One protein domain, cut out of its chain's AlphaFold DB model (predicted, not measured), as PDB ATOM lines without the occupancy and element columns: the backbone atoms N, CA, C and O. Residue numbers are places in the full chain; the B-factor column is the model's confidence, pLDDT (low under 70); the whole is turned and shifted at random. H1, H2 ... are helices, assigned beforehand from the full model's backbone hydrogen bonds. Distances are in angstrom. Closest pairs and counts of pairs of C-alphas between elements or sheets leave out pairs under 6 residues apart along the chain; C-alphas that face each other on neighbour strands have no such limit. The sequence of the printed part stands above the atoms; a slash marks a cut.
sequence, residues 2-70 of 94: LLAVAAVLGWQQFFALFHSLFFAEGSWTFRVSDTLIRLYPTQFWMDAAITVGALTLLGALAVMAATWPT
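What this domain is: This is residues 2 to 70 of the 94 residues of an uncharacterized protein of Kocuria sp. CNJ-770 (UniProt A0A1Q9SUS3). A long helix, H4, begins in a small body and its later part, residues 54 to 67, sticks out from it as an arm; in the body two shorter helices, H1 and H2, make a corner near the first turns of H4, and a long loop, residues 23 to 34, leads round from H2 to the small helix H3 just before H4. Residues 54 to 70, of which 54 to 67 belong to H4, stand free, and this arm makes much of the length. The printed part has 69 residues with four named helices, in the order H1, H2, H3, H4, and no named strand; its class is all helix. It is only just loose, close to extended, with a radius of gyration of the C-alphas of 16.0 A, and its spans are 55 by 24 by 22 A.

Where its parts are: H1 is residues 2 to 9, with C-alpha 2 at (79.593, 82.307, 67.991). After one residue, Gly 10, H2 is residues 11 to 22, 16.8 A from first to last C-alpha. H3 is residues 35 to 39, 6.1 A long, with C-alpha 35 at (52.746, 67.507, 79.855). H4 is residues 42 to 67, 37.0 A long, and its last C-alpha, that of Thr 67, is at (72.482, 107.629, 76.110).

How they stand to each other: H1 and H2 only just touch, with 3 pairs of C-alphas within 8 A, and only at the corner by their link. Their closest C-alphas are those of Ala 7 and Phe 14, 5.3 A apart, and H2 touches H1 with residues 14 to 15 alone. They run opposite ways at a steep tilt of 53 degrees. H1 and H4 are close but not clearly touching; their closest C-alphas, of Val 8 and Met 46, are 8.0 A apart. They run opposite ways at a shallow tilt of 32 degrees, only just short of steep. H2 and H4 are also close but not clearly touching, with the C-alphas of Trp 11 and Met 46 closest at 7.9 A. Their lines are only just about perpendicular, at 70.2 degrees. H3 is apart from H1 and from H2, and H3 and H4 meet only through their link. In H1, H3 and H4 every O i to N i+4 pair is within hydrogen-bond range; in H2, 7 of 8 are.

The domain as a whole: The two C-alphas farthest apart are those of Ser 33 and Thr 70, at 56.2 A. Without the stretch that stands free, the body is 52 residues spanning 33 by 22 by 17 A. The printed part has no cut. The link from H2 to H3, 12 residues, is long; those from H1 to H2 and from H3 to H4 are tight. The mean pLDDT of the printed part is 88.5, and residues 69 to 70 are under 70.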
ATOM      1  N   LEU A   2      79.403  83.772  67.999       76.00
ATOM      2  CA  LEU A   2      79.593  82.307  67.991       76.00
ATOM      3  C   LEU A   2      78.590  81.538  68.868       76.00
ATOM      4  O   LEU A   2      78.034  80.549  68.413       76.00
ATOM      5  N   LEU A   3      78.281  82.037  70.071       76.88
ATOM      6  CA  LEU A   3      77.267  81.431  70.945       76.88
ATOM      7  C   LEU A   3      75.849  81.486  70.358       76.88
ATOM      8  O   LEU A   3      75.101  80.530  70.499       76.88
ATOM      9  N   ALA A   4      75.489  82.569  69.665       76.38
ATOM     10  CA  ALA A   4      74.184  82.688  69.012       76.38
ATOM     11  C   ALA A   4      74.075  81.738  67.809       76.38
ATOM     12  O   ALA A   4      73.058  81.083  67.625       76.38
ATOM     13  N   VAL A   5      75.151  81.608  67.026       78.12
ATOM     14  CA  VAL A   5      75.225  80.649  65.913       78.12
ATOM     15  C   VAL A   5      75.150  79.210  66.432       78.12
ATOM     16  O   VAL A   5      74.391  78.409  65.896       78.12
ATOM     17  N   ALA A   6      75.875  78.894  67.509       77.06
ATOM     18  CA  ALA A   6      75.826  77.585  68.154       77.06
ATOM     19  C   ALA A   6      74.447  77.279  68.758       77.06
ATOM     20  O   ALA A   6      73.985  76.148  68.651       77.06
ATOM     21  N   ALA A   7      73.763  78.272  69.333       78.44
ATOM     22  CA  ALA A   7      72.405  78.107  69.847       78.44
ATOM     23  C   ALA A   7      71.403  77.774  68.734       78.44
ATOM     24  O   ALA A   7      70.555  76.909  68.920       78.44
ATOM     25  N   VAL A   8      71.517  78.410  67.565       79.44
ATOM     26  CA  VAL A   8      70.593  78.172  66.445       79.44
ATOM     27  C   VAL A   8      70.899  76.857  65.723       79.44
ATOM     28  O   VAL A   8      69.991  76.068  65.481       79.44
ATOM     29  N   LEU A   9      72.167  76.587  65.393       85.75
ATOM     30  CA  LEU A   9      72.559  75.399  64.616       85.75
ATOM     31  C   LEU A   9      72.699  74.129  65.469       85.75
ATOM     32  O   LEU A   9      72.580  73.022  64.953       85.75
ATOM     33  N   GLY A  10      72.965  74.282  66.766       89.44
ATOM     34  CA  GLY A  10      73.243  73.202  67.713       89.44
ATOM     35  C   GLY A  10      72.346  73.262  68.943       89.44
ATOM     36  O   GLY A  10      72.824  73.029  70.053       89.44
ATOM     37  N   TRP A  11      71.062  73.584  68.754       89.00
ATOM     38  CA  TRP A  11      70.105  73.860  69.833       89.00
ATOM     39  C   TRP A  11      70.132  72.838  70.972       89.00
ATOM     40  O   TRP A  11      70.207  73.232  72.129       89.00
ATOM     41  N   GLN A  12      70.131  71.536  70.666       89.19
ATOM     42  CA  GLN A  12      70.137  70.488  71.695       89.19
ATOM     43  C   GLN A  12      71.392  70.544  72.575       89.19
ATOM     44  O   GLN A  12      71.297  70.550  73.801       89.19
ATOM     45  N   GLN A  13      72.570  70.646  71.952       89.88
ATOM     46  CA  GLN A  13      73.839  70.716  72.673       89.88
ATOM     47  C   GLN A  13      73.942  72.015  73.476       89.88
ATOM     48  O   GLN A  13      74.366  71.993  74.629       89.88
ATOM     49  N   PHE A  14      73.534  73.138  72.879       90.38
ATOM     50  CA  PHE A  14      73.515  74.440  73.537       90.38
ATOM     51  C   PHE A  14      72.586  74.445  74.752       90.38
ATOM     52  O   PHE A  14      73.001  74.860  75.830       90.38
ATOM     53  N   PHE A  15      71.355  73.952  74.595       90.12
ATOM     54  CA  PHE A  15      70.372  73.859  75.667       90.12
ATOM     55  C   PHE A  15      70.909  73.017  76.825       90.12
ATOM     56  O   PHE A  15      70.868  73.471  77.966       90.12
ATOM     57  N   ALA A  16      71.464  71.837  76.533       90.56
ATOM     58  CA  ALA A  16      72.004  70.940  77.548       90.56
ATOM     59  C   ALA A  16      73.207  71.545  78.288       90.56
ATOM     60  O   ALA A  16      73.240  71.510  79.515       90.56
ATOM     61  N   LEU A  17      74.166  72.143  77.567       91.88
ATOM     62  CA  LEU A  17      75.311  72.819  78.189       91.88
ATOM     63  C   LEU A  17      74.880  74.022  79.023       91.88
ATOM     64  O   LEU A  17      75.405  74.240  80.106       91.88
ATOM     65  N   PHE A  18      73.944  74.822  78.518       90.81
ATOM     66  CA  PHE A  18      73.444  75.972  79.255       90.81
ATOM     67  C   PHE A  18      72.783  75.520  80.559       90.81
ATOM     68  O   PHE A  18      73.132  76.020  81.622       90.81
ATOM     69  N   HIS A  19      71.876  74.543  80.504       92.75
ATOM     70  CA  HIS A  19      71.161  74.108  81.699       92.75
ATOM     71  C   HIS A  19      72.063  73.380  82.695       92.75
ATOM     72  O   HIS A  19      71.901  73.596  83.891       92.75
ATOM     73  N   SER A  20      73.048  72.600  82.244       93.38
ATOM     74  CA  SER A  20      73.977  71.918  83.153       93.38
ATOM     75  C   SER A  20      74.893  72.869  83.932       93.38
ATOM     76  O   SER A  20      75.364  72.509  85.008       93.38
ATOM     77  N   LEU A  21      75.130  74.089  83.432       93.94
ATOM     78  CA  LEU A  21      75.916  75.106  84.141       93.94
ATOM     79  C   LEU A  21      75.156  75.746  85.309       93.94
ATOM     80  O   LEU A  21      75.784  76.187  86.269       93.94
ATOM     81  N   PHE A  22      73.825  75.829  85.224       93.81
ATOM     82  CA  PHE A  22      72.997  76.553  86.198       93.81
ATOM     83  C   PHE A  22      72.097  75.647  87.041       93.81
ATOM     84  O   PHE A  22      71.646  76.062  88.108       93.81
ATOM     85  N   PHE A  23      71.830  74.423  86.585       93.88
ATOM     86  CA  PHE A  23      70.866  73.514  87.190       93.88
ATOM     87  C   PHE A  23      71.439  72.103  87.338       93.88
ATOM     88  O   PHE A  23      72.219  71.633  86.509       93.88
ATOM     89  N   ALA A  24      71.012  71.409  88.394       92.31
ATOM     90  CA  ALA A  24      71.380  70.018  88.625       92.31
ATOM     91  C   ALA A  24      70.838  69.099  87.516       92.31
ATOM     92  O   ALA A  24      69.812  69.374  86.890       92.31
ATOM     93  N   GLU A  25      71.521  67.981  87.282       88.44
ATOM     94  CA  GLU A  25      71.070  66.974  86.324       88.44
ATOM     95  C   GLU A  25      69.675  66.437  86.696       88.44
ATOM     96  O   GLU A  25      69.322  66.327  87.871       88.44
ATOM     97  N   GLY A  26      68.847  66.143  85.693       86.75
ATOM     98  CA  GLY A  26      67.484  65.653  85.902       86.75
ATOM     99  C   GLY A  26      66.433  66.737  86.169       86.75
ATOM    100  O   GLY A  26      65.254  66.483  85.944       86.75
ATOM    101  N   SER A  27      66.813  67.955  86.581       89.94
ATOM    102  CA  SER A  27      65.834  69.022  86.871       89.94
ATOM    103  C   SER A  27      65.306  69.739  85.622       89.94
ATOM    104  O   SER A  27      64.336  70.488  85.703       89.94
ATOM    105  N   TRP A  28      65.966  69.549  84.481       88.56
ATOM    106  CA  TRP A  28      65.673  70.216  83.207       88.56
ATOM    107  C   TRP A  28      65.488  69.233  82.038       88.56
ATOM    108  O   TRP A  28      65.220  69.649  80.911       88.56
ATOM    109  N   THR A  29      65.607  67.925  82.294       87.38
ATOM    110  CA  THR A  29      65.378  66.856  81.314       87.38
ATOM    111  C   THR A  29      64.014  66.220  81.561       87.38
ATOM    112  O   THR A  29      63.784  65.651  82.627       87.38
ATOM    113  N   PHE A  30      63.125  66.272  80.574       86.00
ATOM    114  CA  PHE A  30      61.764  65.746  80.688       86.00
ATOM    115  C   PHE A  30      61.550  64.576  79.727       86.00
ATOM    116  O   PHE A  30      62.191  64.483  78.677       86.00
ATOM    117  N   ARG A  31      60.629  63.674  80.071       84.88
ATOM    118  CA  ARG A  31      60.204  62.601  79.168       84.88
ATOM    119  C   ARG A  31      59.271  63.172  78.105       84.88
ATOM    120  O   ARG A  31      58.527  64.114  78.347       84.88
ATOM    121  N   VAL A  32      59.233  62.539  76.934       82.88
ATOM    122  CA  VAL A  32      58.337  62.942  75.829       82.88
ATOM    123  C   VAL A  32      56.852  62.860  76.225       82.88
ATOM    124  O   VAL A  32      56.016  63.581  75.686       82.88
ATOM    125  N   SER A  33      56.521  61.999  77.190       88.00
ATOM    126  CA  SER A  33      55.179  61.870  77.765       88.00
ATOM    127  C   SER A  33      54.781  63.027  78.680       88.00
ATOM    128  O   SER A  33      53.594  63.171  78.977       88.00
ATOM    129  N   ASP A  34      55.738  63.826  79.151       88.62
ATOM    130  CA  ASP A  34      55.478  64.851  80.152       88.62
ATOM    131  C   ASP A  34      54.662  65.993  79.546       88.62
ATOM    132  O   ASP A  34      54.914  66.471  78.435       88.62
ATOM    133  N   THR A  35      53.673  66.463  80.306       90.25
ATOM    134  CA  THR A  35      52.746  67.507  79.855       90.25
ATOM    135  C   THR A  35      53.478  68.786  79.443       90.25
ATOM    136  O   THR A  35      53.053  69.449  78.499       90.25
ATOM    137  N   LEU A  36      54.608  69.106  80.084       87.06
ATOM    138  CA  LEU A  36      55.404  70.295  79.778       87.06
ATOM    139  C   LEU A  36      55.975  70.273  78.352       87.06
ATOM    140  O   LEU A  36      55.793  71.248  77.631       87.06
ATOM    141  N   ILE A  37      56.589  69.166  77.911       87.56
ATOM    142  CA  ILE A  37      57.121  69.045  76.540       87.56
ATOM    143  C   ILE A  37      55.990  69.049  75.505       87.56
ATOM    144  O   ILE A  37      56.154  69.586  74.411       87.56
ATOM    145  N   ARG A  38      54.830  68.469  75.839       88.69
ATOM    146  CA  ARG A  38      53.674  68.434  74.930       88.69
ATOM    147  C   ARG A  38      53.033  69.806  74.734       88.69
ATOM    148  O   ARG A  38      52.615  70.111  73.622       88.69
ATOM    149  N   LEU A  39      52.933  70.606  75.797       92.88
ATOM    150  CA  LEU A  39      52.387  71.965  75.731       92.88
ATOM    151  C   LEU A  39      53.394  72.968  75.157       92.88
ATOM    152  O   LEU A  39      53.005  73.868  74.420       92.88
ATOM    153  N   TYR A  40      54.678  72.798  75.473       90.69
ATOM    154  CA  TYR A  40      55.755  73.708  75.093       90.69
ATOM    155  C   TYR A  40      56.862  72.933  74.368       90.69
ATOM    156  O   TYR A  40      57.887  72.601  74.975       90.69
ATOM    157  N   PRO A  41      56.662  72.613  73.073       91.12
ATOM    158  CA  PRO A  41      57.639  71.864  72.294       91.12
ATOM    159  C   PRO A  41      58.924  72.672  72.090       91.12
ATOM    160  O   PRO A  41      58.959  73.887  72.275       91.12
ATOM    161  N   THR A  42      59.987  72.016  71.630       89.12
ATOM    162  CA  THR A  42      61.310  72.624  71.393       89.12
ATOM    163  C   THR A  42      61.256  73.950  70.626       89.12
ATOM    164  O   THR A  42      61.963  74.891  70.979       89.12
ATOM    165  N   GLN A  43      60.399  74.040  69.605       90.56
ATOM    166  CA  GLN A  43      60.250  75.247  68.791       90.56
ATOM    167  C   GLN A  43      59.754  76.448  69.606       90.56
ATOM    168  O   GLN A  43      60.289  77.537  69.442       90.56
ATOM    169  N   PHE A  44      58.823  76.249  70.546       92.62
ATOM    170  CA  PHE A  44      58.347  77.321  71.424       92.62
ATOM    171  C   PHE A  44      59.503  77.957  72.208       92.62
ATOM    172  O   PHE A  44      59.614  79.178  72.282       92.62
ATOM    173  N   TRP A  45      60.399  77.134  72.757       90.69
ATOM    174  CA  TRP A  45      61.549  77.618  73.524       90.69
ATOM    175  C   TRP A  45      62.595  78.308  72.650       90.69
ATOM    176  O   TRP A  45      63.187  79.300  73.078       90.69
ATOM    177  N   MET A  46      62.802  77.822  71.424       91.31
ATOM    178  CA  MET A  46      63.676  78.472  70.448       91.31
ATOM    179  C   MET A  46      63.129  79.848  70.051       91.31
ATOM    180  O   MET A  46      63.852  80.841  70.134       91.31
ATOM    181  N   ASP A  47      61.842  79.925  69.709       93.81
ATOM    182  CA  ASP A  47      61.163  81.167  69.336       93.81
ATOM    183  C   ASP A  47      61.175  82.174  70.495       93.81
ATOM    184  O   ASP A  47      61.472  83.357  70.297       93.81
ATOM    185  N   ALA A  48      60.932  81.711  71.726       93.81
ATOM    186  CA  ALA A  48      61.018  82.534  72.927       93.81
ATOM    187  C   ALA A  48      62.439  83.078  73.149       93.81
ATOM    188  O   ALA A  48      62.608  84.279  73.374       93.81
ATOM    189  N   ALA A  49      63.468  82.231  73.037       90.50
ATOM    190  CA  ALA A  49      64.863  82.640  73.199       90.50
ATOM    191  C   ALA A  49      65.290  83.670  72.139       90.50
ATOM    192  O   ALA A  49      65.919  84.676  72.477       90.50
ATOM    193  N   ILE A  50      64.907  83.461  70.874       91.69
ATOM    194  CA  ILE A  50      65.170  84.404  69.779       91.69
ATOM    195  C   ILE A  50      64.457  85.731  70.038       91.69
ATOM    196  O   ILE A  50      65.079  86.787  69.935       91.69
ATOM    197  N   THR A  51      63.178  85.689  70.416       95.56
ATOM    198  CA  THR A  51      62.370  86.889  70.670       95.56
ATOM    199  C   THR A  51      62.954  87.718  71.810       95.56
ATOM    200  O   THR A  51      63.196  88.915  71.646       95.56
ATOM    201  N   VAL A  52      63.249  87.091  72.952       95.12
ATOM    202  CA  VAL A  52      63.855  87.771  74.106       95.12
ATOM    203  C   VAL A  52      65.239  88.311  73.755       95.12
ATOM    204  O   VAL A  52      65.552  89.456  74.087       95.12
ATOM    205  N   GLY A  53      66.058  87.530  73.046       91.88
ATOM    206  CA  GLY A  53      67.373  87.963  72.580       91.88
ATOM    207  C   GLY A  53      67.295  89.188  71.665       91.88
ATOM    208  O   GLY A  53      68.026  90.158  71.869       91.88
ATOM    209  N   ALA A  54      66.369  89.184  70.704       94.62
ATOM    210  CA  ALA A  54      66.148  90.296  69.785       94.62
ATOM    211  C   ALA A  54      65.664  91.554  70.517       94.62
ATOM    212  O   ALA A  54      66.236  92.627  70.328       94.62
ATOM    213  N   LEU A  55      64.667  91.432  71.400       97.44
ATOM    214  CA  LEU A  55      64.157  92.555  72.192       97.44
ATOM    215  C   LEU A  55      65.232  93.144  73.108       97.44
ATOM    216  O   LEU A  55      65.354  94.363  73.207       97.44
ATOM    217  N   THR A  56      66.051  92.295  73.730       96.19
ATOM    218  CA  THR A  56      67.155  92.733  74.594       96.19
ATOM    219  C   THR A  56      68.211  93.488  73.791       96.19
ATOM    220  O   THR A  56      68.662  94.552  74.214       96.19
ATOM    221  N   LEU A  57      68.580  92.982  72.608       94.62
ATOM    222  CA  LEU A  57      69.530  93.651  71.722       94.62
ATOM    223  C   LEU A  57      68.986  94.998  71.236       94.62
ATOM    224  O   LEU A  57      69.695  96.000  71.298       94.62
ATOM    225  N   LEU A  58      67.726  95.042  70.800       96.88
ATOM    226  CA  LEU A  58      67.067  96.281  70.385       96.88
ATOM    227  C   LEU A  58      66.995  97.288  71.535       96.88
ATOM    228  O   LEU A  58      67.312  98.458  71.336       96.88
ATOM    229  N   GLY A  59      66.641  96.839  72.739       96.44
ATOM    230  CA  GLY A  59      66.627  97.667  73.942       96.44
ATOM    231  C   GLY A  59      68.010  98.225  74.272       96.44
ATOM    232  O   GLY A  59      68.147  99.423  74.503       96.44
ATOM    233  N   ALA A  60      69.054  97.394  74.218       94.88
ATOM    234  CA  ALA A  60      70.430  97.829  74.428       94.88
ATOM    235  C   ALA A  60      70.867  98.862  73.381       94.88
ATOM    236  O   ALA A  60      71.426  99.892  73.745       94.88
ATOM    237  N   LEU A  61      70.563  98.639  72.099       94.19
ATOM    238  CA  LEU A  61      70.850  99.595  71.026       94.19
ATOM    239  C   LEU A  61      70.080 100.905  71.207       94.19
ATOM    240  O   LEU A  61      70.654 101.975  71.021       94.19
ATOM    241  N   ALA A  62      68.810 100.838  71.606       94.12
ATOM    242  CA  ALA A  62      67.990 102.011  71.879       94.12
ATOM    243  C   ALA A  62      68.544 102.814  73.061       94.12
ATOM    244  O   ALA A  62      68.695 104.031  72.953       94.12
ATOM    245  N   VAL A  63      68.917 102.144  74.157       92.19
ATOM    246  CA  VAL A  63      69.589 102.776  75.296       92.19
ATOM    247  C   VAL A  63      70.906 103.379  74.842       92.19
ATOM    248  O   VAL A  63      71.110 104.563  75.055       92.19
ATOM    249  N   MET A  64      71.765 102.635  74.144       89.00
ATOM    250  CA  MET A  64      73.039 103.146  73.636       89.00
ATOM    251  C   MET A  64      72.858 104.366  72.735       89.00
ATOM    252  O   MET A  64      73.628 105.311  72.866       89.00
ATOM    253  N   ALA A  65      71.853 104.375  71.856       88.12
ATOM    254  CA  ALA A  65      71.535 105.510  70.997       88.12
ATOM    255  C   ALA A  65      71.030 106.714  71.808       88.12
ATOM    256  O   ALA A  65      71.501 107.833  71.608       88.12
ATOM    257  N   ALA A  66      70.120 106.488  72.759       86.12
ATOM    258  CA  ALA A  66      69.553 107.531  73.611       86.12
ATOM    259  C   ALA A  66      70.580 108.108  74.600       86.12
ATOM    260  O   ALA A  66      70.610 109.312  74.852       86.12
ATOM    261  N   THR A  67      71.443 107.257  75.152       82.94
ATOM    262  CA  THR A  67      72.482 107.629  76.110       82.94
ATOM    263  C   THR A  67      73.804 107.967  75.444       82.94
ATOM    264  O   THR A  67      74.724 108.329  76.170       82.94
ATOM    265  N   TRP A  68      73.926 107.862  74.111       74.12
ATOM    266  CA  TRP A  68      75.170 108.076  73.365       74.12
ATOM    267  C   TRP A  68      75.844 109.388  73.811       74.12
ATOM    268  O   TRP A  68      75.390 110.478  73.433       74.12
ATOM    269  N   PRO A  69      76.909 109.357  74.641       69.00
ATOM    270  CA  PRO A  69      77.196 110.527  75.466       69.00
ATOM    271  C   PRO A  69      77.989 111.633  74.758       69.00
ATOM    272  O   PRO A  69      78.146 112.713  75.325       69.00
ATOM    273  N   THR A  70      78.524 111.436  73.550       62.84
ATOM    274  CA  THR A  70      79.728 112.203  73.157       62.84
ATOM    275  C   THR A  70      79.756 112.840  71.775       62.84
ATOM    276  O   THR A  70      80.714 113.554  71.505       62.84
TER     277      THR A  70